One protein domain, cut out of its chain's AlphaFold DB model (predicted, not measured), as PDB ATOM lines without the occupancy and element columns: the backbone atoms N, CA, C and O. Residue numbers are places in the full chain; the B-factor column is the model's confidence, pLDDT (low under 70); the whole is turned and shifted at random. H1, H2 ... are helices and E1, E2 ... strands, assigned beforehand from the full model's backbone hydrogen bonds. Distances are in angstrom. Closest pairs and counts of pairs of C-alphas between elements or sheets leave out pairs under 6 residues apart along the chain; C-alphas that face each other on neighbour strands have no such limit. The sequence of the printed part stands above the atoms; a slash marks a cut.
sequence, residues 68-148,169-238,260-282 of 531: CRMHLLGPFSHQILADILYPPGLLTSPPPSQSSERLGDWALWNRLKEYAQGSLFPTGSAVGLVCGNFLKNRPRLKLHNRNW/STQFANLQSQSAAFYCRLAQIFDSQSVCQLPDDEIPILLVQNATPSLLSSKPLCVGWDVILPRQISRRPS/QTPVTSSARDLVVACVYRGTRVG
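What this domain is: This is residues 68 to 148, 169 to 238 and 260 to 282 of the 531 residues of the protein "Ribonucleases P/MRP protein subunit POP1" of Schistocephalus solidus (UniProt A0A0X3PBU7). A strongly twisted sheet of four strands, E1 E5 E4 E2, makes the core, with H1 and H6 over one face, running along the strands, and H4 crossing the other face. H2 packs on E2 at one edge, with H3 beyond it; at one end of the sheet E5 runs on into E6, which pairs with E3 as a small two-stranded piece, and past the other end H5 lies far out in the link between E4 and E5. The printed part has 174 residues, with six named helices and six named strands in the order E1 H1 H2 E2 H3 H4 E3 E4 H5 E5 E6 H6; the large sheet is antiparallel, the small one parallel. The class is mixed, helices and strands, though under half of the residues are in named elements. The whole is compact, with a radius of gyration of the C-alphas of 16.0 A, and spans 47 by 40 by 35 A.

Where its parts are: Find C-alpha 68 at (-31.329, 18.763, -28.852); there E1 begins, residues 68 to 72, 12.9 A long. H1 follows at residues 77 to 84 and, after a long unnamed stretch, H2 at 106 to 112. E2, residues 126 to 131, covers 15.3 A. After the first cut look for H3, residues 169 to 175, then H4, residues 180 to 191, 16.0 A long from C-alpha 180 at (-27.788, 40.702, -21.013). E3 is residues 196 to 199, and E4, residues 203 to 209, is the longest strand at 19.0 A. H5 is residues 213 to 218, E5 is 225 to 230 at 16.5 A, and E6 is 233 to 236. Past the second cut H6, residues 265 to 276, runs 16.0 A to C-alpha 276 at (-34.466, 19.919, -48.941).

How they stand to each other: Begin with the large sheet, whose edge strands are E1 and E2. E1 and E5 are antiparallel at 161 degrees, with N 70 and O 227 2.9 A apart. E5 and E4 are antiparallel at 151 degrees, with N 206 and O 228 at 2.8 A. E4 and E2 are antiparallel at 158 degrees, with N 129 and O 205 at 3.0 A; these three pairs of atoms are within hydrogen-bond range. H1 is over E5 at a height over the sheet of 9.3 A, and H6 is over E5 on the same face at 9.5 A. On the local plane they stand at 7 and 15 degrees to E5, along the strands. H6 touches H1 with residues 273 to 274 alone, the closest C-alphas being those of Ile 80 and Cys 274, 6.7 A apart; their lines are only just about perpendicular, at 71 degrees. On the opposite face H4, at a height of 9.8 A, runs across the strands, at 86 degrees to E2 on the local plane. H2 only grazes the sheet, with residues 106 to 109; its Trp 106 and Leu 129 of E2 are the closest C-alphas, 6.7 A apart. H2 and H3 only just touch, with 3 pairs of C-alphas within 8 A, the closest those of Leu 108 and Leu 175 at 5.5 A. E5 runs on into E6 at 57 degrees, and E6 is parallel to E3, with N 234 and O 196 within hydrogen-bond range at 2.8 A. H5 is not on the large sheet and touches no helix. In H1 to H6 every O i to N i+4 pair is within hydrogen-bond range.

The domain as a whole: The two C-alphas farthest apart, those of Ser 218 and Ser 238, are 48.9 A apart. Residues 149 to 168 are not printed, a gap of 27.8 A between C-alphas, nor are residues 239 to 259, a gap of 10.3 A. The links H1 to H2 and H2 to E2 are long. Mean pLDDT of the printed part is 81.7; look for values under 70 at residues 89 to 101, 144 to 148, 237 to 238 and 260 to 261.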
ATOM      1  N   CYS A  68     -31.847  19.420 -27.661       92.00
ATOM      2  CA  CYS A  68     -31.329  18.763 -28.852       92.00
ATOM      3  C   CYS A  68     -30.122  19.536 -29.377       92.00
ATOM      4  O   CYS A  68     -30.186  20.752 -29.529       92.00
ATOM      5  N   ARG A  69     -29.045  18.818 -29.709       92.19
ATOM      6  CA  ARG A  69     -27.876  19.351 -30.417       92.19
ATOM      7  C   ARG A  69     -27.760  18.664 -31.768       92.19
ATOM      8  O   ARG A  69     -27.697  17.438 -31.839       92.19
ATOM      9  N   MET A  70     -27.728  19.452 -32.833       91.88
ATOM     10  CA  MET A  70     -27.538  18.977 -34.199       91.88
ATOM     11  C   MET A  70     -26.213  19.485 -34.745       91.88
ATOM     12  O   MET A  70     -25.973  20.687 -34.767       91.88
ATOM     13  N   HIS A  71     -25.376  18.564 -35.210       88.88
ATOM     14  CA  HIS A  71     -24.086  18.878 -35.808       88.88
ATOM     15  C   HIS A  71     -24.232  19.038 -37.319       88.88
ATOM     16  O   HIS A  71     -24.547  18.075 -38.023       88.88
ATOM     17  N   LEU A  72     -23.972  20.239 -37.825       89.81
ATOM     18  CA  LEU A  72     -23.898  20.511 -39.250       89.81
ATOM     19  C   LEU A  72     -22.435  20.716 -39.642       89.81
ATOM     20  O   LEU A  72     -21.791  21.678 -39.229       89.81
ATOM     21  N   LEU A  73     -21.911  19.787 -40.438       84.94
ATOM     22  CA  LEU A  73     -20.505  19.738 -40.833       84.94
ATOM     23  C   LEU A  73     -20.340  20.030 -42.322       84.94
ATOM     24  O   LEU A  73     -21.223  19.737 -43.132       84.94
ATOM     25  N   GLY A  74     -19.166  20.545 -42.679       80.62
ATOM     26  CA  GLY A  74     -18.753  20.745 -44.064       80.62
ATOM     27  C   GLY A  74     -18.755  22.209 -44.508       80.62
ATOM     28  O   GLY A  74     -19.320  23.075 -43.836       80.62
ATOM     29  N   PRO A  75     -18.165  22.491 -45.680       78.38
ATOM     30  CA  PRO A  75     -17.807  23.851 -46.078       78.38
ATOM     31  C   PRO A  75     -19.024  24.737 -46.351       78.38
ATOM     32  O   PRO A  75     -18.960  25.945 -46.160       78.38
ATOM     33  N   PHE A  76     -20.145  24.130 -46.743       84.75
ATOM     34  CA  PHE A  76     -21.394  24.826 -47.055       84.75
ATOM     35  C   PHE A  76     -22.411  24.813 -45.906       84.75
ATOM     36  O   PHE A  76     -23.526  25.305 -46.058       84.75
ATOM     37  N   SER A  77     -22.043  24.244 -44.751       88.56
ATOM     38  CA  SER A  77     -22.904  24.191 -43.562       88.56
ATOM     39  C   SER A  77     -23.420  25.576 -43.168       88.56
ATOM     40  O   SER A  77     -24.603  25.746 -42.884       88.56
ATOM     41  N   HIS A  78     -22.542  26.579 -43.212       91.44
ATOM     42  CA  HIS A  78     -22.886  27.952 -42.875       91.44
ATOM     43  C   HIS A  78     -23.935  28.546 -43.827       91.44
ATOM     44  O   HIS A  78     -24.938  29.079 -43.360       91.44
ATOM     45  N   GLN A  79     -23.753  28.389 -45.142       87.62
ATOM     46  CA  GLN A  79     -24.690  28.900 -46.151       87.62
ATOM     47  C   GLN A  79     -26.079  28.258 -46.033       87.62
ATOM     48  O   GLN A  79     -27.080  28.965 -46.060       87.62
ATOM     49  N   ILE A  80     -26.159  26.941 -45.791       89.88
ATOM     50  CA  ILE A  80     -27.452  26.273 -45.548       89.88
ATOM     51  C   ILE A  80     -28.205  26.945 -44.401       89.88
ATOM     52  O   ILE A  80     -29.402  27.204 -44.511       89.88
ATOM     53  N   LEU A  81     -27.519  27.199 -43.282       92.62
ATOM     54  CA  LEU A  81     -28.145  27.837 -42.129       92.62
ATOM     55  C   LEU A  81     -28.508  29.288 -42.433       92.62
ATOM     56  O   LEU A  81     -29.581  29.729 -42.030       92.62
ATOM     57  N   ALA A  82     -27.672  30.022 -43.169       90.06
ATOM     58  CA  ALA A  82     -27.979  31.384 -43.597       90.06
ATOM     59  C   ALA A  82     -29.294  31.459 -44.400       90.06
ATOM     60  O   ALA A  82     -30.064  32.407 -44.205       90.06
ATOM     61  N   ASP A  83     -29.578  30.441 -45.217       87.38
ATOM     62  CA  ASP A  83     -30.791  30.339 -46.037       87.38
ATOM     63  C   ASP A  83     -32.023  29.840 -45.269       87.38
ATOM     64  O   ASP A  83     -33.161  30.136 -45.650       87.38
ATOM     65  N   ILE A  84     -31.827  29.017 -44.235       90.75
ATOM     66  CA  ILE A  84     -32.921  28.458 -43.425       90.75
ATOM     67  C   ILE A  84     -33.357  29.432 -42.336       90.75
ATOM     68  O   ILE A  84     -34.550  29.547 -42.067       90.75
ATOM     69  N   LEU A  85     -32.406  30.093 -41.676       92.38
ATOM     70  CA  LEU A  85     -32.667  30.872 -40.473       92.38
ATOM     71  C   LEU A  85     -33.158  32.280 -40.819       92.38
ATOM     72  O   LEU A  85     -32.452  33.077 -41.453       92.38
ATOM     73  N   TYR A  86     -34.351  32.597 -40.323       88.69
ATOM     74  CA  TYR A  86     -34.970  33.912 -40.431       88.69
ATOM     75  C   TYR A  86     -35.679  34.308 -39.113       88.69
ATOM     76  O   TYR A  86     -36.080  33.423 -38.343       88.69
ATOM     77  N   PRO A  87     -35.829  35.616 -38.824       87.94
ATOM     78  CA  PRO A  87     -36.497  36.085 -37.613       87.94
ATOM     79  C   PRO A  87     -38.005  35.787 -37.645       87.94
ATOM     80  O   PRO A  87     -38.616  35.836 -38.718       87.94
ATOM     81  N   PRO A  88     -38.648  35.528 -36.496       83.44
ATOM     82  CA  PRO A  88     -40.103  35.472 -36.393       83.44
ATOM     83  C   PRO A  88     -40.758  36.725 -36.996       83.44
ATOM     84  O   PRO A  88     -40.221  37.825 -36.895       83.44
ATOM     85  N   GLY A  89     -41.913  36.561 -37.644       69.69
ATOM     86  CA  GLY A  89     -42.717  37.684 -38.152       69.69
ATOM     87  C   GLY A  89     -42.197  38.405 -39.407       69.69
ATOM     88  O   GLY A  89     -42.887  39.267 -39.929       69.69
ATOM     89  N   LEU A  90     -41.030  38.056 -39.963       60.16
ATOM     90  CA  LEU A  90     -40.488  38.766 -41.141       60.16
ATOM     91  C   LEU A  90     -41.208  38.452 -42.466       60.16
ATOM     92  O   LEU A  90     -41.077  39.195 -43.431       60.16
ATOM     93  N   LEU A  91     -41.981  37.363 -42.514       52.16
ATOM     94  CA  LEU A  91     -42.834  37.008 -43.659       52.16
ATOM     95  C   LEU A  91     -44.281  37.510 -43.503       52.16
ATOM     96  O   LEU A  91     -45.120  37.220 -44.350       52.16
ATOM     97  N   THR A  92     -44.585  38.228 -42.421       49.31
ATOM     98  CA  THR A  92     -45.883  38.871 -42.184       49.31
ATOM     99  C   THR A  92     -45.694  40.380 -42.281       49.31
ATOM    100  O   THR A  92     -44.825  40.937 -41.619       49.31
ATOM    101  N   SER A  93     -46.462  41.049 -43.139       35.03
ATOM    102  CA  SER A  93     -46.443  42.508 -43.265       35.03
ATOM    103  C   SER A  93     -47.143  43.160 -42.063       35.03
ATOM    104  O   SER A  93     -48.277  42.761 -41.783       35.03
ATOM    105  N   PRO A  94     -46.565  44.179 -41.398       44.59
ATOM    106  CA  PRO A  94     -45.269  44.814 -41.646       44.59
ATOM    107  C   PRO A  94     -44.105  44.109 -40.912       44.59
ATOM    108  O   PRO A  94     -44.318  43.497 -39.865       44.59
ATOM    109  N   PRO A  95     -42.861  44.211 -41.427       46.03
ATOM    110  CA  PRO A  95     -41.691  43.652 -40.758       46.03
ATOM    111  C   PRO A  95     -41.528  44.286 -39.367       46.03
ATOM    112  O   PRO A  95     -41.659  45.507 -39.241       46.03
ATOM    113  N   PRO A  96     -41.233  43.496 -38.318       47.81
ATOM    114  CA  PRO A  96     -41.035  44.036 -36.982       47.81
ATOM    115  C   PRO A  96     -39.907  45.072 -37.008       47.81
ATOM    116  O   PRO A  96     -38.842  44.838 -37.588       47.81
ATOM    117  N   SER A  97     -40.155  46.232 -36.396       46.00
ATOM    118  CA  SER A  97     -39.176  47.305 -36.227       46.00
ATOM    119  C   SER A  97     -37.851  46.741 -35.708       46.00
ATOM    120  O   SER A  97     -37.831  45.956 -34.762       46.00
ATOM    121  N   GLN A  98     -36.745  47.158 -36.329       44.59
ATOM    122  CA  GLN A  98     -35.380  46.632 -36.160       44.59
ATOM    123  C   GLN A  98     -34.795  46.745 -34.731       44.59
ATOM    124  O   GLN A  98     -33.661  46.339 -34.496       44.59
ATOM    125  N   SER A  99     -35.556  47.252 -33.763       47.91
ATOM    126  CA  SER A  99     -35.229  47.270 -32.339       47.91
ATOM    127  C   SER A  99     -35.828  46.046 -31.638       47.91
ATOM    128  O   SER A  99     -36.856  46.141 -30.970       47.91
ATOM    129  N   SER A 100     -35.224  44.870 -31.796       55.31
ATOM    130  CA  SER A 100     -35.687  43.686 -31.069       55.31
ATOM    131  C   SER A 100     -34.550  43.009 -30.330       55.31
ATOM    132  O   SER A 100     -34.080  41.939 -30.710       55.31
ATOM    133  N   GLU A 101     -34.150  43.616 -29.210       62.25
ATOM    134  CA  GLU A 101     -33.344  42.940 -28.185       62.25
ATOM    135  C   GLU A 101     -33.923  41.560 -27.833       62.25
ATOM    136  O   GLU A 101     -33.188  40.631 -27.518       62.25
ATOM    137  N   ARG A 102     -35.245  41.391 -27.965       75.38
ATOM    138  CA  ARG A 102     -35.964  40.142 -27.711       75.38
ATOM    139  C   ARG A 102     -35.592  38.994 -28.661       75.38
ATOM    140  O   ARG A 102     -35.724  37.841 -28.260       75.38
ATOM    141  N   LEU A 103     -35.164  39.271 -29.895       82.44
ATOM    142  CA  LEU A 103     -34.912  38.234 -30.906       82.44
ATOM    143  C   LEU A 103     -33.451  37.761 -30.967       82.44
ATOM    144  O   LEU A 103     -33.162  36.787 -31.667       82.44
ATOM    145  N   GLY A 104     -32.550  38.413 -30.229       86.00
ATOM    146  CA  GLY A 104     -31.137  38.051 -30.148       86.00
ATOM    147  C   GLY A 104     -30.263  38.675 -31.236       86.00
ATOM    148  O   GLY A 104     -30.547  39.750 -31.762       86.00
ATOM    149  N   ASP A 105     -29.181  37.980 -31.580       89.50
ATOM    150  CA  ASP A 105     -28.054  38.465 -32.388       89.50
ATOM    151  C   ASP A 105     -28.302  38.511 -33.906       89.50
ATOM    152  O   ASP A 105     -27.431  38.189 -34.717       89.50
ATOM    153  N   TRP A 106     -29.487  38.935 -34.343       89.00
ATOM    154  CA  TRP A 106     -29.813  38.966 -35.773       89.00
ATOM    155  C   TRP A 106     -28.948  39.937 -36.581       89.00
ATOM    156  O   TRP A 106     -28.633  39.647 -37.735       89.00
ATOM    157  N   ALA A 107     -28.518  41.056 -35.990       87.56
ATOM    158  CA  ALA A 107     -27.594  41.989 -36.638       87.56
ATOM    159  C   ALA A 107     -26.234  41.330 -36.925       87.56
ATOM    160  O   ALA A 107     -25.745  41.397 -38.055       87.56
ATOM    161  N   LEU A 108     -25.671  40.629 -35.933       90.00
ATOM    162  CA  LEU A 108     -24.462  39.823 -36.094       90.00
ATOM    163  C   LEU A 108     -24.688  38.732 -37.143       90.00
ATOM    164  O   LEU A 108     -23.922  38.642 -38.098       90.00
ATOM    165  N   TRP A 109     -25.760  37.945 -37.022       91.75
ATOM    166  CA  TRP A 109     -26.045  36.861 -37.960       91.75
ATOM    167  C   TRP A 109     -26.136  37.357 -39.405       91.75
ATOM    168  O   TRP A 109     -25.522  36.767 -40.289       91.75
ATOM    169  N   ASN A 110     -26.812  38.482 -39.649       89.44
ATOM    170  CA  ASN A 110     -26.904  39.092 -40.976       89.44
ATOM    171  C   ASN A 110     -25.536  39.518 -41.533       89.44
ATOM    172  O   ASN A 110     -25.322  39.393 -42.737       89.44
ATOM    173  N   ARG A 111     -24.594  39.951 -40.683       88.19
ATOM    174  CA  ARG A 111     -23.197  40.186 -41.089       88.19
ATOM    175  C   ARG A 111     -22.459  38.891 -41.398       88.19
ATOM    176  O   ARG A 111     -21.702  38.845 -42.363       88.19
ATOM    177  N   LEU A 112     -22.690  37.835 -40.619       90.56
ATOM    178  CA  LEU A 112     -22.079  36.529 -40.868       90.56
ATOM    179  C   LEU A 112     -22.548  35.928 -42.204       90.56
ATOM    180  O   LEU A 112     -21.734  35.321 -42.886       90.56
ATOM    181  N   LYS A 113     -23.788  36.193 -42.651       89.12
ATOM    182  CA  LYS A 113     -24.290  35.758 -43.977       89.12
ATOM    183  C   LYS A 113     -23.466  36.281 -45.168       89.12
ATOM    184  O   LYS A 113     -23.577  35.737 -46.262       89.12
ATOM    185  N   GLU A 114     -22.647  37.319 -44.982       87.81
ATOM    186  CA  GLU A 114     -21.732  37.838 -46.013       87.81
ATOM    187  C   GLU A 114     -20.521  36.905 -46.265       87.81
ATOM    188  O   GLU A 114     -19.744  37.124 -47.199       87.81
ATOM    189  N   TYR A 115     -20.348  35.859 -45.452       87.06
ATOM    190  CA  TYR A 115     -19.249  34.899 -45.527       87.06
ATOM    191  C   TYR A 115     -19.720  33.563 -46.105       87.06
ATOM    192  O   TYR A 115     -20.834  33.107 -45.859       87.06
ATOM    193  N   ALA A 116     -18.850  32.891 -46.861       81.31
ATOM    194  CA  ALA A 116     -19.184  31.592 -47.448       81.31
ATOM    195  C   ALA A 116     -19.008  30.418 -46.472       81.31
ATOM    196  O   ALA A 116     -19.693  29.404 -46.593       81.31
ATOM    197  N   GLN A 117     -18.067  30.523 -45.530       84.38
ATOM    198  CA  GLN A 117     -17.595  29.389 -44.735       84.38
ATOM    199  C   GLN A 117     -17.533  29.724 -43.251       84.38
ATOM    200  O   GLN A 117     -17.088  30.801 -42.861       84.38
ATOM    201  N   GLY A 118     -17.907  28.745 -42.424       85.56
ATOM    202  CA  GLY A 118     -17.845  28.859 -40.969       85.56
ATOM    203  C   GLY A 118     -16.423  28.974 -40.419       85.56
ATOM    204  O   GLY A 118     -16.244  29.534 -39.350       85.56
ATOM    205  N   SER A 119     -15.407  28.490 -41.137       87.69
ATOM    206  CA  SER A 119     -13.990  28.547 -40.740       87.69
ATOM    207  C   SER A 119     -13.416  29.960 -40.635       87.69
ATOM    208  O   SER A 119     -12.383  30.148 -40.002       87.69
ATOM    209  N   LEU A 120     -14.064  30.956 -41.238       88.94
ATOM    210  CA  LEU A 120     -13.606  32.346 -41.213       88.94
ATOM    211  C   LEU A 120     -13.975  33.077 -39.915       88.94
ATOM    212  O   LEU A 120     -13.618  34.243 -39.755       88.94
ATOM    213  N   PHE A 121     -14.685  32.415 -39.000       90.69
ATOM    214  CA  PHE A 121     -15.063  32.977 -37.708       90.69
ATOM    215  C   PHE A 121     -14.107  32.514 -36.600       90.69
ATOM    216  O   PHE A 121     -13.577  31.399 -36.680       90.69
ATOM    217  N   PRO A 122     -13.906  33.325 -35.546       89.56
ATOM    218  CA  PRO A 122     -13.071  32.953 -34.407       89.56
ATOM    219  C   PRO A 122     -13.505  31.631 -33.767       89.56
ATOM    220  O   PRO A 122     -14.700  31.393 -33.588       89.56
ATOM    221  N   THR A 123     -12.545  30.794 -33.363       87.00
ATOM    222  CA  THR A 123     -12.834  29.522 -32.681       87.00
ATOM    223  C   THR A 123     -13.664  29.745 -31.421       87.00
ATOM    224  O   THR A 123     -13.299  30.574 -30.588       87.00
ATOM    225  N   GLY A 124     -14.737  28.970 -31.255       82.25
ATOM    226  CA  GLY A 124     -15.633  29.086 -30.100       82.25
ATOM    227  C   GLY A 124     -16.686  30.189 -30.229       82.25
ATOM    228  O   GLY A 124     -17.346  30.505 -29.242       82.25
ATOM    229  N   SER A 125     -16.865  30.760 -31.426       90.19
ATOM    230  CA  SER A 125     -17.950  31.707 -31.705       90.19
ATOM    231  C   SER A 125     -19.317  31.100 -31.379       90.19
ATOM    232  O   SER A 125     -19.622  29.980 -31.802       90.19
ATOM    233  N   ALA A 126     -20.155  31.859 -30.674       91.38
ATOM    234  CA  ALA A 126     -21.524  31.480 -30.348       91.38
ATOM    235  C   ALA A 126     -22.502  32.617 -30.672       91.38
ATOM    236  O   ALA A 126     -22.174  33.785 -30.479       91.38
ATOM    237  N   VAL A 127     -23.689  32.273 -31.172       92.31
ATOM    238  CA  VAL A 127     -24.735  33.229 -31.570       92.31
ATOM    239  C   VAL A 127     -26.085  32.737 -31.049       92.31
ATOM    240  O   VAL A 127     -26.539  31.653 -31.424       92.31
ATOM    241  N   GLY A 128     -26.725  33.521 -30.181       92.56
ATOM    242  CA  GLY A 128     -28.076  33.248 -29.686       92.56
ATOM    243  C   GLY A 128     -29.136  33.942 -30.540       92.56
ATOM    244  O   GLY A 128     -29.072  35.155 -30.737       92.56
ATOM    245  N   LEU A 129     -30.120  33.187 -31.035       93.19
ATOM    246  CA  LEU A 129     -31.191  33.700 -31.897       93.19
ATOM    247  C   LEU A 129     -32.545  33.135 -31.473       93.19
ATOM    248  O   LEU A 129     -32.647  31.980 -31.068       93.19
ATOM    249  N   VAL A 130     -33.606  33.914 -31.656       92.00
ATOM    250  CA  VAL A 130     -34.974  33.388 -31.748       92.00
ATOM    251  C   VAL A 130     -35.368  33.392 -33.217       92.00
ATOM    252  O   VAL A 130     -35.346  34.440 -33.864       92.00
ATOM    253  N   CYS A 131     -35.687  32.216 -33.749       91.38
ATOM    254  CA  CYS A 131     -36.013  31.975 -35.150       91.38
ATOM    255  C   CYS A 131     -37.504  31.712 -35.352       91.38
ATOM    256  O   CYS A 131     -38.195  31.260 -34.444       91.38
ATOM    257  N   GLY A 132     -37.994  31.969 -36.564       88.06
ATOM    258  CA  GLY A 132     -39.287  31.448 -36.996       88.06
ATOM    259  C   GLY A 132     -39.208  29.973 -37.419       88.06
ATOM    260  O   GLY A 132     -38.134  29.384 -37.524       88.06
ATOM    261  N   ASN A 133     -40.367  29.388 -37.715       87.62
ATOM    262  CA  ASN A 133     -40.509  28.016 -38.213       87.62
ATOM    263  C   ASN A 133     -39.622  27.672 -39.440       87.62
ATOM    264  O   ASN A 133     -39.872  28.101 -40.565       87.62
ATOM    265  N   PHE A 134     -38.658  26.764 -39.264       90.56
ATOM    266  CA  PHE A 134     -37.686  26.363 -40.296       90.56
ATOM    267  C   PHE A 134     -38.284  25.905 -41.640       90.56
ATOM    268  O   PHE A 134     -37.592  25.924 -42.661       90.56
ATOM    269  N   LEU A 135     -39.558  25.500 -41.673       88.00
ATOM    270  CA  LEU A 135     -40.231  25.058 -42.892       88.00
ATOM    271  C   LEU A 135     -40.817  26.194 -43.745       88.00
ATOM    272  O   LEU A 135     -41.121  25.927 -44.909       88.00
ATOM    273  N   LYS A 136     -40.961  27.436 -43.243       84.38
ATOM    274  CA  LYS A 136     -41.591  28.520 -44.038       84.38
ATOM    275  C   LYS A 136     -40.814  28.829 -45.316       84.38
ATOM    276  O   LYS A 136     -41.425  29.024 -46.358       84.38
ATOM    277  N   ASN A 137     -39.481  28.804 -45.258       76.62
ATOM    278  CA  ASN A 137     -38.614  29.015 -46.422       76.62
ATOM    279  C   ASN A 137     -38.124  27.692 -47.042       76.62
ATOM    280  O   ASN A 137     -36.999  27.595 -47.535       76.62
ATOM    281  N   ARG A 138     -38.893  26.602 -46.941       82.56
ATOM    282  CA  ARG A 138     -38.492  25.322 -47.537       82.56
ATOM    283  C   ARG A 138     -38.731  25.355 -49.055       82.56
ATOM    284  O   ARG A 138     -39.869  25.586 -49.466       82.56
ATOM    285  N   PRO A 139     -37.725  25.032 -49.891       80.50
ATOM    286  CA  PRO A 139     -37.934  24.842 -51.323       80.50
ATOM    287  C   PRO A 139     -39.045  23.823 -51.606       80.50
ATOM    288  O   PRO A 139     -39.167  22.817 -50.902       80.50
ATOM    289  N   ARG A 140     -39.851  24.051 -52.651       80.19
ATOM    290  CA  ARG A 140     -40.917  23.109 -53.050       80.19
ATOM    291  C   ARG A 140     -40.350  21.769 -53.521       80.19
ATOM    292  O   ARG A 140     -40.922  20.724 -53.232       80.19
ATOM    293  N   LEU A 141     -39.213  21.809 -54.214       81.38
ATOM    294  CA  LEU A 141     -38.495  20.634 -54.693       81.38
ATOM    295  C   LEU A 141     -37.208  20.440 -53.899       81.38
ATOM    296  O   LEU A 141     -36.525  21.402 -53.551       81.38
ATOM    297  N   LYS A 142     -36.860  19.179 -53.644       81.31
ATOM    298  CA  LYS A 142     -35.592  18.826 -53.009       81.31
ATOM    299  C   LYS A 142     -34.445  19.147 -53.965       81.31
ATOM    300  O   LYS A 142     -34.301  18.494 -54.999       81.31
ATOM    301  N   LEU A 143     -33.619  20.125 -53.604       76.25
ATOM    302  CA  LEU A 143     -32.444  20.504 -54.380       76.25
ATOM    303  C   LEU A 143     -31.465  19.323 -54.407       76.25
ATOM    304  O   LEU A 143     -30.995  18.852 -53.372       76.25
ATOM    305  N   HIS A 144     -31.195  18.808 -55.606       62.00
ATOM    306  CA  HIS A 144     -30.227  17.727 -55.824       62.00
ATOM    307  C   HIS A 144     -28.830  18.249 -56.171       62.00
ATOM    308  O   HIS A 144     -27.857  17.487 -56.137       62.00
ATOM    309  N   ASN A 145     -28.733  19.534 -56.526       55.69
ATOM    310  CA  ASN A 145     -27.490  20.125 -56.982       55.69
ATOM    311  C   ASN A 145     -26.535  20.304 -55.796       55.69
ATOM    312  O   ASN A 145     -26.915  20.851 -54.766       55.69
ATOM    313  N   ARG A 146     -25.315  19.779 -55.936       54.25
ATOM    314  CA  ARG A 146     -24.282  19.712 -54.882       54.25
ATOM    315  C   ARG A 146     -23.347  20.922 -54.892       54.25
ATOM    316  O   ARG A 146     -22.508  21.047 -54.007       54.25
ATOM    317  N   ASN A 147     -23.502  21.786 -55.891       51.28
ATOM    318  CA  ASN A 147     -22.697  22.979 -56.101       51.28
ATOM    319  C   ASN A 147     -23.532  24.207 -55.725       51.28
ATOM    320  O   ASN A 147     -24.010  24.927 -56.594       51.28
ATOM    321  N   TRP A 148     -23.732  24.444 -54.427       53.75
ATOM    322  CA  TRP A 148     -24.446  25.637 -53.935       53.75
ATOM    323  C   TRP A 148     -23.656  26.939 -54.138       53.75
ATOM    324  O   TRP A 148     -24.149  28.014 -53.835       53.75
ATOM    325  N   SER A 169     -11.499  38.150 -33.499       87.81
ATOM    326  CA  SER A 169     -12.263  37.998 -32.250       87.81
ATOM    327  C   SER A 169     -12.803  39.325 -31.717       87.81
ATOM    328  O   SER A 169     -13.918  39.369 -31.206       87.81
ATOM    329  N   THR A 170     -12.050  40.417 -31.873       87.38
ATOM    330  CA  THR A 170     -12.477  41.761 -31.453       87.38
ATOM    331  C   THR A 170     -13.612  42.287 -32.326       87.38
ATOM    332  O   THR A 170     -14.596  42.799 -31.804       87.38
ATOM    333  N   GLN A 171     -13.528  42.110 -33.648       87.00
ATOM    334  CA  GLN A 171     -14.613  42.483 -34.558       87.00
ATOM    335  C   GLN A 171     -15.878  41.661 -34.301       87.00
ATOM    336  O   GLN A 171     -16.965  42.226 -34.294       87.00
ATOM    337  N   PHE A 172     -15.743  40.353 -34.061       88.56
ATOM    338  CA  PHE A 172     -16.876  39.497 -33.707       88.56
ATOM    339  C   PHE A 172     -17.539  39.973 -32.407       88.56
ATOM    340  O   PHE A 172     -18.746  40.199 -32.389       88.56
ATOM    341  N   ALA A 173     -16.752  40.205 -31.351       85.44
ATOM    342  CA  ALA A 173     -17.257  40.669 -30.060       85.44
ATOM    343  C   ALA A 173     -17.941  42.045 -30.145       85.44
ATOM    344  O   ALA A 173     -18.968  42.258 -29.509       85.44
ATOM    345  N   ASN A 174     -17.419  42.959 -30.969       84.56
ATOM    346  CA  ASN A 174     -18.022  44.278 -31.181       84.56
ATOM    347  C   ASN A 174     -19.372  44.213 -31.913       84.56
ATOM    348  O   ASN A 174     -20.188  45.120 -31.769       84.56
ATOM    349  N   LEU A 175     -19.594  43.176 -32.726       82.19
ATOM    350  CA  LEU A 175     -20.839  42.969 -33.468       82.19
ATOM    351  C   LEU A 175     -21.897  42.204 -32.662       82.19
ATOM    352  O   LEU A 175     -23.074  42.247 -33.021       82.19
ATOM    353  N   GLN A 176     -21.488  41.485 -31.618       82.94
ATOM    354  CA  GLN A 176     -22.382  40.701 -30.775       82.94
ATOM    355  C   GLN A 176     -23.253  41.616 -29.904       82.94
ATOM    356  O   GLN A 176     -22.768  42.608 -29.354       82.94
ATOM    357  N   SER A 177     -24.546  41.297 -29.768       73.06
ATOM    358  CA  SER A 177     -25.438  42.064 -28.899       73.06
ATOM    359  C   SER A 177     -24.954  41.991 -27.462       73.06
ATOM    360  O   SER A 177     -24.631  40.925 -26.939       73.06
ATOM    361  N   GLN A 178     -24.983  43.139 -26.794       71.12
ATOM    362  CA  GLN A 178     -24.715  43.237 -25.364       71.12
ATOM    363  C   GLN A 178     -25.990  43.067 -24.521       71.12
ATOM    364  O   GLN A 178     -25.973  43.371 -23.328       71.12
ATOM    365  N   SER A 179     -27.102  42.592 -25.109       80.00
ATOM    366  CA  SER A 179     -28.364  42.384 -24.386       80.00
ATOM    367  C   SER A 179     -28.237  41.251 -23.365       80.00
ATOM    368  O   SER A 179     -28.502  40.078 -23.641       80.00
ATOM    369  N   ALA A 180     -27.857  41.620 -22.141       78.25
ATOM    370  CA  ALA A 180     -27.788  40.702 -21.013       78.25
ATOM    371  C   ALA A 180     -29.156  40.052 -20.742       78.25
ATOM    372  O   ALA A 180     -29.216  38.866 -20.429       78.25
ATOM    373  N   ALA A 181     -30.252  40.798 -20.919       82.62
ATOM    374  CA  ALA A 181     -31.612  40.314 -20.696       82.62
ATOM    375  C   ALA A 181     -31.989  39.158 -21.638       82.62
ATOM    376  O   ALA A 181     -32.486  38.128 -21.175       82.62
ATOM    377  N   PHE A 182     -31.703  39.292 -22.939       86.38
ATOM    378  CA  PHE A 182     -31.935  38.231 -23.923       86.38
ATOM    379  C   PHE A 182     -31.178  36.960 -23.558       86.38
ATOM    380  O   PHE A 182     -31.751  35.876 -23.462       86.38
ATOM    381  N   TYR A 183     -29.883  37.114 -23.314       86.12
ATOM    382  CA  TYR A 183     -28.984  36.011 -23.039       86.12
ATOM    383  C   TYR A 183     -29.288  35.322 -21.701       86.12
ATOM    384  O   TYR A 183     -29.186  34.101 -21.605       86.12
ATOM    385  N   CYS A 184     -29.754  36.067 -20.695       85.06
ATOM    386  CA  CYS A 184     -30.258  35.494 -19.449       85.06
ATOM    387  C   CYS A 184     -31.539  34.684 -19.666       85.06
ATOM    388  O   CYS A 184     -31.642  33.577 -19.143       85.06
ATOM    389  N   ARG A 185     -32.489  35.189 -20.464       85.56
ATOM    390  CA  ARG A 185     -33.703  34.440 -20.824       85.56
ATOM    391  C   ARG A 185     -33.360  33.176 -21.611       85.56
ATOM    392  O   ARG A 185     -33.894  32.112 -21.316       85.56
ATOM    393  N   LEU A 186     -32.462  33.278 -22.593       87.62
ATOM    394  CA  LEU A 186     -31.997  32.130 -23.368       87.62
ATOM    395  C   LEU A 186     -31.352  31.087 -22.448       87.62
ATOM    396  O   LEU A 186     -31.660  29.907 -22.562       87.62
ATOM    397  N   ALA A 187     -30.522  31.521 -21.497       87.06
ATOM    398  CA  ALA A 187     -29.915  30.618 -20.531       87.06
ATOM    399  C   ALA A 187     -30.956  29.932 -19.634       87.06
ATOM    400  O   ALA A 187     -30.927  28.716 -19.516       87.06
ATOM    401  N   GLN A 188     -31.937  30.671 -19.101       86.75
ATOM    402  CA  GLN A 188     -33.034  30.097 -18.309       86.75
ATOM    403  C   GLN A 188     -33.814  29.019 -19.071       86.75
ATOM    404  O   GLN A 188     -34.175  27.997 -18.495       86.75
ATOM    405  N   ILE A 189     -34.054  29.223 -20.370       87.38
ATOM    406  CA  ILE A 189     -34.714  28.222 -21.221       87.38
ATOM    407  C   ILE A 189     -33.865  26.948 -21.327       87.38
ATOM    408  O   ILE A 189     -34.412  25.849 -21.334       87.38
ATOM    409  N   PHE A 190     -32.542  27.088 -21.426       87.50
ATOM    410  CA  PHE A 190     -31.624  25.969 -21.637       87.50
ATOM    411  C   PHE A 190     -31.243  25.254 -20.331       87.50
ATOM    412  O   PHE A 190     -30.873  24.084 -20.381       87.50
ATOM    413  N   ASP A 191     -31.370  25.932 -19.189       86.38
ATOM    414  CA  ASP A 191     -31.155  25.386 -17.841       86.38
ATOM    415  C   ASP A 191     -32.375  24.606 -17.314       86.38
ATOM    416  O   ASP A 191     -32.270  23.861 -16.334       86.38
ATOM    417  N   SER A 192     -33.548  24.815 -17.925       82.94
ATOM    418  CA  SER A 192     -34.818  24.292 -17.428       82.94
ATOM    419  C   SER A 192     -35.051  22.826 -17.794       82.94
ATOM    420  O   SER A 192     -34.878  22.402 -18.937       82.94
ATOM    421  N   GLN A 193     -35.568  22.071 -16.822       84.00
ATOM    422  CA  GLN A 193     -36.114  20.720 -17.000       84.00
ATOM    423  C   GLN A 193     -37.596  20.734 -17.425       84.00
ATOM    424  O   GLN A 193     -38.228  19.689 -17.568       84.00
ATOM    425  N   SER A 194     -38.190  21.914 -17.611       83.56
ATOM    426  CA  SER A 194     -39.575  22.048 -18.057       83.56
ATOM    427  C   SER A 194     -39.694  22.139 -19.581       83.56
ATOM    428  O   SER A 194     -38.730  22.399 -20.303       83.56
ATOM    429  N   VAL A 195     -40.911  21.922 -20.086       81.75
ATOM    430  CA  VAL A 195     -41.241  22.195 -21.490       81.75
ATOM    431  C   VAL A 195     -41.048  23.686 -21.764       81.75
ATOM    432  O   VAL A 195     -41.545  24.530 -21.019       81.75
ATOM    433  N   CYS A 196     -40.359  24.018 -22.856       84.19
ATOM    434  CA  CYS A 196     -40.143  25.406 -23.241       84.19
ATOM    435  C   CYS A 196     -41.465  26.024 -23.718       84.19
ATOM    436  O   CYS A 196     -42.053  25.552 -24.688       84.19
ATOM    437  N   GLN A 197     -41.938  27.065 -23.038       83.25
ATOM    438  CA  GLN A 197     -43.175  27.766 -23.380       83.25
ATOM    439  C   GLN A 197     -42.850  29.078 -24.082       83.25
ATOM    440  O   GLN A 197     -42.182  29.945 -23.515       83.25
ATOM    441  N   LEU A 198     -43.299  29.216 -25.329       80.62
ATOM    442  CA  LEU A 198     -42.994  30.373 -26.165       80.62
ATOM    443  C   LEU A 198     -44.226  30.868 -26.920       80.62
ATOM    444  O   LEU A 198     -45.086  30.070 -27.306       80.62
ATOM    445  N   PRO A 199     -44.320  32.182 -27.157       74.06
ATOM    446  CA  PRO A 199     -45.390  32.735 -27.966       74.06
ATOM    447  C   PRO A 199     -45.218  32.343 -29.441       74.06
ATOM    448  O   PRO A 199     -44.105  32.293 -29.966       74.06
ATOM    449  N   ASP A 200     -46.345  32.097 -30.110       74.88
ATOM    450  CA  ASP A 200     -46.434  31.856 -31.553       74.88
ATOM    451  C   ASP A 200     -45.492  30.742 -32.082       74.88
ATOM    452  O   ASP A 200     -45.406  29.645 -31.528       74.88
ATOM    453  N   ASP A 201     -44.824  31.005 -33.211       77.81
ATOM    454  CA  ASP A 201     -43.910  30.114 -33.942       77.81
ATOM    455  C   ASP A 201     -42.427  30.332 -33.555       77.81
ATOM    456  O   ASP A 201     -41.529  30.005 -34.340       77.81
ATOM    457  N   GLU A 202     -42.146  30.935 -32.395       87.69
ATOM    458  CA  GLU A 202     -40.781  31.239 -31.953       87.69
ATOM    459  C   GLU A 202     -39.993  29.964 -31.594       87.69
ATOM    460  O   GLU A 202     -40.471  29.074 -30.891       87.69
ATOM    461  N   ILE A 203     -38.750  29.879 -32.075       91.19
ATOM    462  CA  ILE A 203     -37.826  28.772 -31.810       91.19
ATOM    463  C   ILE A 203     -36.474  29.355 -31.368       91.19
ATOM    464  O   ILE A 203     -35.725  29.847 -32.215       91.19
ATOM    465  N   PRO A 204     -36.125  29.318 -30.070       92.50
ATOM    466  CA  PRO A 204     -34.832  29.757 -29.581       92.50
ATOM    467  C   PRO A 204     -33.780  28.727 -29.962       92.50
ATOM    468  O   PRO A 204     -33.944  27.523 -29.746       92.50
ATOM    469  N   ILE A 205     -32.683  29.219 -30.515       94.81
ATOM    470  CA  ILE A 205     -31.529  28.415 -30.866       94.81
ATOM    471  C   ILE A 205     -30.257  29.079 -30.355       94.81
ATOM    472  O   ILE A 205     -30.138  30.303 -30.276       94.81
ATOM    473  N   LEU A 206     -29.277  28.239 -30.071       94.19
ATOM    474  CA  LEU A 206     -27.906  28.637 -29.852       94.19
ATOM    475  C   LEU A 206     -27.044  27.977 -30.925       94.19
ATOM    476  O   LEU A 206     -26.981  26.750 -31.024       94.19
ATOM    477  N   LEU A 207     -26.397  28.804 -31.736       94.81
ATOM    478  CA  LEU A 207     -25.434  28.375 -32.738       94.81
ATOM    479  C   LEU A 207     -24.044  28.421 -32.120       94.81
ATOM    480  O   LEU A 207     -23.618  29.479 -31.674       94.81
ATOM    481  N   VAL A 208     -23.332  27.299 -32.117       93.06
ATOM    482  CA  VAL A 208     -21.946  27.222 -31.641       93.06
ATOM    483  C   VAL A 208     -21.075  26.716 -32.776       93.06
ATOM    484  O   VAL A 208     -21.328  25.648 -33.332       93.06
ATOM    485  N   GLN A 209     -20.047  27.470 -33.149       90.69
ATOM    486  CA  GLN A 209     -19.088  27.012 -34.145       90.69
ATOM    487  C   GLN A 209     -18.316  25.813 -33.577       90.69
ATOM    488  O   GLN A 209     -17.743  25.883 -32.492       90.69
ATOM    489  N   ASN A 210     -18.268  24.709 -34.319       85.44
ATOM    490  CA  ASN A 210     -17.624  23.471 -33.861       85.44
ATOM    491  C   ASN A 210     -16.122  23.391 -34.197       85.44
ATOM    492  O   ASN A 210     -15.547  22.304 -34.252       85.44
ATOM    493  N   ALA A 211     -15.478  24.540 -34.424       82.06
ATOM    494  CA  ALA A 211     -14.050  24.609 -34.691       82.06
ATOM    495  C   ALA A 211     -13.232  24.402 -33.412       82.06
ATOM    496  O   ALA A 211     -13.418  25.105 -32.420       82.06
ATOM    497  N   THR A 212     -12.241  23.518 -33.481       77.38
ATOM    498  CA  THR A 212     -11.104  23.512 -32.553       77.38
ATOM    499  C   THR A 212      -9.895  24.156 -33.230       77.38
ATOM    500  O   THR A 212      -9.818  24.134 -34.462       77.38
ATOM    501  N   PRO A 213      -8.913  24.701 -32.488       75.62
ATOM    502  CA  PRO A 213      -7.697  25.248 -33.097       75.62
ATOM    503  C   PRO A 213      -6.988  24.242 -34.019       75.62
ATOM    504  O   PRO A 213      -6.556  24.587 -35.119       75.62
ATOM    505  N   SER A 214      -6.943  22.971 -33.608       70.31
ATOM    506  CA  SER A 214      -6.365  21.876 -34.393       70.31
ATOM    507  C   SER A 214      -7.183  21.566 -35.650       70.31
ATOM    508  O   SER A 214      -6.608  21.371 -36.724       70.31
ATOM    509  N   LEU A 215      -8.517  21.555 -35.550       73.88
ATOM    510  CA  LEU A 215      -9.410  21.367 -36.697       73.88
ATOM    511  C   LEU A 215      -9.287  22.520 -37.694       73.88
ATOM    512  O   LEU A 215      -9.194  22.280 -38.892       73.88
ATOM    513  N   LEU A 216      -9.257  23.757 -37.204       77.31
ATOM    514  CA  LEU A 216      -9.210  24.947 -38.043       77.31
ATOM    515  C   LEU A 216      -7.894  25.040 -38.826       77.31
ATOM    516  O   LEU A 216      -7.919  25.350 -40.013       77.31
ATOM    517  N   SER A 217      -6.769  24.720 -38.180       74.12
ATOM    518  CA  SER A 217      -5.445  24.703 -38.814       74.12
ATOM    519  C   SER A 217      -5.303  23.582 -39.847       74.12
ATOM    520  O   SER A 217      -4.788  23.797 -40.942       74.12
ATOM    521  N   SER A 218      -5.787  22.378 -39.527       70.94
ATOM    522  CA  SER A 218      -5.601  21.213 -40.399       70.94
ATOM    523  C   SER A 218      -6.643  21.108 -41.513       70.94
ATOM    524  O   SER A 218      -6.296  20.741 -42.635       70.94
ATOM    525  N   LYS A 219      -7.921  21.387 -41.216       76.00
ATOM    526  CA  LYS A 219      -9.069  21.165 -42.112       76.00
ATOM    527  C   LYS A 219     -10.189  22.193 -41.907       76.00
ATOM    528  O   LYS A 219     -11.283  21.839 -41.452       76.00
ATOM    529  N   PRO A 220      -9.993  23.444 -42.347       77.94
ATOM    530  CA  PRO A 220     -11.001  24.496 -42.204       77.94
ATOM    531  C   PRO A 220     -12.336  24.148 -42.887       77.94
ATOM    532  O   PRO A 220     -13.395  24.489 -42.376       77.94
ATOM    533  N   LEU A 221     -12.329  23.385 -43.986       78.00
ATOM    534  CA  LEU A 221     -13.556  22.983 -44.697       78.00
ATOM    535  C   LEU A 221     -14.459  22.026 -43.899       78.00
ATOM    536  O   LEU A 221     -15.593  21.777 -44.297       78.00
ATOM    537  N   CYS A 222     -13.966  21.444 -42.806       77.06
ATOM    538  CA  CYS A 222     -14.758  20.586 -41.926       77.06
ATOM    539  C   CYS A 222     -15.482  21.377 -40.827       77.06
ATOM    540  O   CYS A 222     -16.378  20.826 -40.189       77.06
ATOM    541  N   VAL A 223     -15.128  22.652 -40.636       83.50
ATOM    542  CA  VAL A 223     -15.770  23.541 -39.666       83.50
ATOM    543  C   VAL A 223     -17.190  23.868 -40.115       83.50
ATOM    544  O   VAL A 223     -17.431  24.265 -41.256       83.50
ATOM    545  N   GLY A 224     -18.127  23.739 -39.187       88.38
ATOM    546  CA  GLY A 224     -19.512  24.139 -39.350       88.38
ATOM    547  C   GLY A 224     -20.112  24.619 -38.036       88.38
ATOM    548  O   GLY A 224     -19.487  25.385 -37.300       88.38
ATOM    549  N   TRP A 225     -21.337  24.180 -37.760       91.88
ATOM    550  CA  TRP A 225     -22.152  24.700 -36.668       91.88
ATOM    551  C   TRP A 225     -22.851  23.585 -35.911       91.88
ATOM    552  O   TRP A 225     -23.418  22.667 -36.502       91.88
ATOM    553  N   ASP A 226     -22.876  23.731 -34.598       92.88
ATOM    554  CA  ASP A 226     -23.755  22.986 -33.726       92.88
ATOM    555  C   ASP A 226     -24.968  23.854 -33.416       92.88
ATOM    556  O   ASP A 226     -24.838  24.969 -32.912       92.88
ATOM    557  N   VAL A 227     -26.151  23.340 -33.741       95.38
ATOM    558  CA  VAL A 227     -27.426  24.000 -33.461       95.38
ATOM    559  C   VAL A 227     -28.025  23.357 -32.222       95.38
ATOM    560  O   VAL A 227     -28.384  22.176 -32.253       95.38
ATOM    561  N   ILE A 228     -28.110  24.116 -31.134       94.81
ATOM    562  CA  ILE A 228     -28.696  23.677 -29.869       94.81
ATOM    563  C   ILE A 228     -30.060  24.349 -29.703       94.81
ATOM    564  O   ILE A 228     -30.170  25.560 -29.872       94.81
ATOM    565  N   LEU A 229     -31.095  23.572 -29.393       94.44
ATOM    566  CA  LEU A 229     -32.462  24.060 -29.210       94.44
ATOM    567  C   LEU A 229     -33.240  23.190 -28.207       94.44
ATOM    568  O   LEU A 229     -32.870  22.028 -28.002       94.44
ATOM    569  N   PRO A 230     -34.342  23.694 -27.628       92.62
ATOM    570  CA  PRO A 230     -35.240  22.884 -26.811       92.62
ATOM    571  C   PRO A 230     -35.859  21.729 -27.603       92.62
ATOM    572  O   PRO A 230     -36.268  21.883 -28.757       92.62
ATOM    573  N   ARG A 231     -35.955  20.558 -26.969       89.75
ATOM    574  CA  ARG A 231     -36.566  19.362 -27.563       89.75
ATOM    575  C   ARG A 231     -38.087  19.455 -27.614       89.75
ATOM    576  O   ARG A 231     -38.690  18.957 -28.560       89.75
ATOM    577  N   GLN A 232     -38.689  20.028 -26.578       87.19
ATOM    578  CA  GLN A 232     -40.134  20.162 -26.425       87.19
ATOM    579  C   GLN A 232     -40.479  21.641 -26.305       87.19
ATOM    580  O   GLN A 232     -39.987  22.317 -25.400       87.19
ATOM    581  N   ILE A 233     -41.312  22.124 -27.226       86.25
ATOM    582  CA  ILE A 233     -41.797  23.504 -27.237       86.25
ATOM    583  C   ILE A 233     -43.325  23.477 -27.211       86.25
ATOM    584  O   ILE A 233     -43.954  22.927 -28.117       86.25
ATOM    585  N   SER A 234     -43.915  24.075 -26.182       83.38
ATOM    586  CA  SER A 234     -45.343  24.373 -26.111       83.38
ATOM    587  C   SER A 234     -45.582  25.786 -26.612       83.38
ATOM    588  O   SER A 234     -44.894  26.731 -26.219       83.38
ATOM    589  N   ARG A 235     -46.564  25.918 -27.498       80.25
ATOM    590  CA  ARG A 235     -46.896  27.181 -28.150       80.25
ATOM    591  C   ARG A 235     -48.188  27.730 -27.589       80.25
ATOM    592  O   ARG A 235     -49.125  26.976 -27.316       80.25
ATOM    593  N   ARG A 236     -48.243  29.048 -27.448       70.44
ATOM    594  CA  ARG A 236     -49.500  29.727 -27.159       70.44
ATOM    595  C   ARG A 236     -50.314  29.782 -28.456       70.44
ATOM    596  O   ARG A 236     -49.746  30.181 -29.475       70.44
ATOM    597  N   PRO A 237     -51.599  29.390 -28.468       59.94
ATOM    598  CA  PRO A 237     -52.433  29.614 -29.637       59.94
ATOM    599  C   PRO A 237     -52.469  31.119 -29.919       59.94
ATOM    600  O   PRO A 237     -52.833  31.915 -29.051       59.94
ATOM    601  N   SER A 238     -52.048  31.513 -31.121       54.25
ATOM    602  CA  SER A 238     -52.233  32.885 -31.587       54.25
ATOM    603  C   SER A 238     -53.739  33.148 -31.563       54.25
ATOM    604  O   SER A 238     -54.496  32.333 -32.096       54.25
ATOM    605  N   GLN A 260     -50.820  24.904 -26.080       67.44
ATOM    606  CA  GLN A 260     -50.890  23.736 -26.955       67.44
ATOM    607  C   GLN A 260     -50.009  22.594 -26.433       67.44
ATOM    608  O   GLN A 260     -48.988  22.809 -25.762       67.44
ATOM    609  N   THR A 261     -50.393  21.366 -26.797       69.12
ATOM    610  CA  THR A 261     -49.632  20.158 -26.478       69.12
ATOM    611  C   THR A 261     -48.169  20.303 -26.921       69.12
ATOM    612  O   THR A 261     -47.906  20.834 -28.004       69.12
ATOM    613  N   PRO A 262     -47.195  19.860 -26.101       70.56
ATOM    614  CA  PRO A 262     -45.779  20.027 -26.405       70.56
ATOM    615  C   PRO A 262     -45.410  19.429 -27.765       70.56
ATOM    616  O   PRO A 262     -45.594  18.234 -28.013       70.56
ATOM    617  N   VAL A 263     -44.838  20.249 -28.644       75.00
ATOM    618  CA  VAL A 263     -44.418  19.836 -29.984       75.00
ATOM    619  C   VAL A 263     -42.925  19.506 -29.967       75.00
ATOM    620  O   VAL A 263     -42.104  20.274 -29.467       75.00
ATOM    621  N   THR A 264     -42.557  18.358 -30.538       75.38
ATOM    622  CA  THR A 264     -41.154  17.908 -30.695       75.38
ATOM    623  C   THR A 264     -40.626  18.080 -32.123       75.38
ATOM    624  O   THR A 264     -39.533  17.619 -32.462       75.38
ATOM    625  N   SER A 265     -41.404  18.729 -32.996       81.50
ATOM    626  CA  SER A 265     -41.115  18.807 -34.427       81.50
ATOM    627  C   SER A 265     -39.964  19.746 -34.770       81.50
ATOM    628  O   SER A 265     -39.292  19.473 -35.752       81.50
ATOM    629  N   SER A 266     -39.657  20.778 -33.976       88.25
ATOM    630  CA  SER A 266     -38.680  21.817 -34.357       88.25
ATOM    631  C   SER A 266     -37.317  21.256 -34.784       88.25
ATOM    632  O   SER A 266     -36.754  21.683 -35.792       88.25
ATOM    633  N   ALA A 267     -36.804  20.244 -34.074       90.69
ATOM    634  CA  ALA A 267     -35.555  19.584 -34.453       90.69
ATOM    635  C   ALA A 267     -35.681  18.821 -35.785       90.69
ATOM    636  O   ALA A 267     -34.828  18.933 -36.665       90.69
ATOM    637  N   ARG A 268     -36.781  18.079 -35.965       91.69
ATOM    638  CA  ARG A 268     -37.113  17.389 -37.220       91.69
ATOM    639  C   ARG A 268     -37.278  18.383 -38.373       91.69
ATOM    640  O   ARG A 268     -36.804  18.115 -39.472       91.69
ATOM    641  N   ASP A 269     -37.931  19.508 -38.126       92.81
ATOM    642  CA  ASP A 269     -38.240  20.540 -39.108       92.81
ATOM    643  C   ASP A 269     -36.957  21.193 -39.631       92.81
ATOM    644  O   ASP A 269     -36.809  21.368 -40.842       92.81
ATOM    645  N   LEU A 270     -35.975  21.429 -38.751       93.50
ATOM    646  CA  LEU A 270     -34.638  21.864 -39.158       93.50
ATOM    647  C   LEU A 270     -33.944  20.817 -40.042       93.50
ATOM    648  O   LEU A 270     -33.415  21.157 -41.101       93.50
ATOM    649  N   VAL A 271     -33.979  19.535 -39.655       92.88
ATOM    650  CA  VAL A 271     -33.404  18.444 -40.468       92.88
ATOM    651  C   VAL A 271     -34.054  18.397 -41.850       92.88
ATOM    652  O   VAL A 271     -33.353  18.305 -42.857       92.88
ATOM    653  N   VAL A 272     -35.383  18.499 -41.923       91.94
ATOM    654  CA  VAL A 272     -36.121  18.537 -43.192       91.94
ATOM    655  C   VAL A 272     -35.693  19.746 -44.027       91.94
ATOM    656  O   VAL A 272     -35.386  19.579 -45.208       91.94
ATOM    657  N   ALA A 273     -35.608  20.939 -43.436       91.38
ATOM    658  CA  ALA A 273     -35.186  22.155 -44.131       91.38
ATOM    659  C   ALA A 273     -33.761  22.043 -44.714       91.38
ATOM    660  O   ALA A 273     -33.529  22.475 -45.849       91.38
ATOM    661  N   CYS A 274     -32.842  21.401 -43.986       91.44
ATOM    662  CA  CYS A 274     -31.492  21.073 -44.452       91.44
ATOM    663  C   CYS A 274     -31.508  20.049 -45.599       91.44
ATOM    664  O   CYS A 274     -30.874  20.247 -46.634       91.44
ATOM    665  N   VAL A 275     -32.258  18.952 -45.457       90.88
ATOM    666  CA  VAL A 275     -32.332  17.884 -46.470       90.88
ATOM    667  C   VAL A 275     -32.913  18.388 -47.790       90.88
ATOM    668  O   VAL A 275     -32.459  17.970 -48.856       90.88
ATOM    669  N   TYR A 276     -33.891  19.295 -47.743       89.75
ATOM    670  CA  TYR A 276     -34.466  19.919 -48.941       89.75
ATOM    671  C   TYR A 276     -33.484  20.839 -49.672       89.75
ATOM    672  O   TYR A 276     -33.654  21.066 -50.867       89.75
ATOM    673  N   ARG A 277     -32.435  21.302 -48.986       86.62
ATOM    674  CA  ARG A 277     -31.315  22.041 -49.580       86.62
ATOM    675  C   ARG A 277     -30.169  21.144 -50.047       86.62
ATOM    676  O   ARG A 277     -29.220  21.646 -50.617       86.62
ATOM    677  N   GLY A 278     -30.273  19.823 -49.880       85.06
ATOM    678  CA  GLY A 278     -29.292  18.852 -50.378       85.06
ATOM    679  C   GLY A 278     -28.324  18.317 -49.316       85.06
ATOM    680  O   GLY A 278     -27.427  17.537 -49.648       85.06
ATOM    681  N   THR A 279     -28.507  18.675 -48.042       87.88
ATOM    682  CA  THR A 279     -27.721  18.113 -46.934       87.88
ATOM    683  C   THR A 279     -27.958  16.610 -46.802       87.88
ATOM    684  O   THR A 279     -29.092  16.125 -46.861       87.88
ATOM    685  N   ARG A 280     -26.879  15.854 -46.581       87.25
ATOM    686  CA  ARG A 280     -26.948  14.426 -46.247       87.25
ATOM    687  C   ARG A 280     -26.980  14.249 -44.738       87.25
ATOM    688  O   ARG A 280     -26.182  14.854 -44.030       87.25
ATOM    689  N   VAL A 281     -27.865  13.380 -44.270       88.75
ATOM    690  CA  VAL A 281     -27.939  13.001 -42.858       88.75
ATOM    691  C   VAL A 281     -27.092  11.751 -42.659       88.75
ATOM    692  O   VAL A 281     -27.343  10.728 -43.295       88.75
ATOM    693  N   GLY A 282     -26.065  11.866 -41.822       83.56
ATOM    694  CA  GLY A 282     -25.218  10.749 -41.415       83.56
ATOM    695  C   GLY A 282     -25.681  10.157 -40.087       83.56
ATOM    696  O   GLY A 282     -26.236  10.863 -39.247       83.56
TER     697      GLY A 282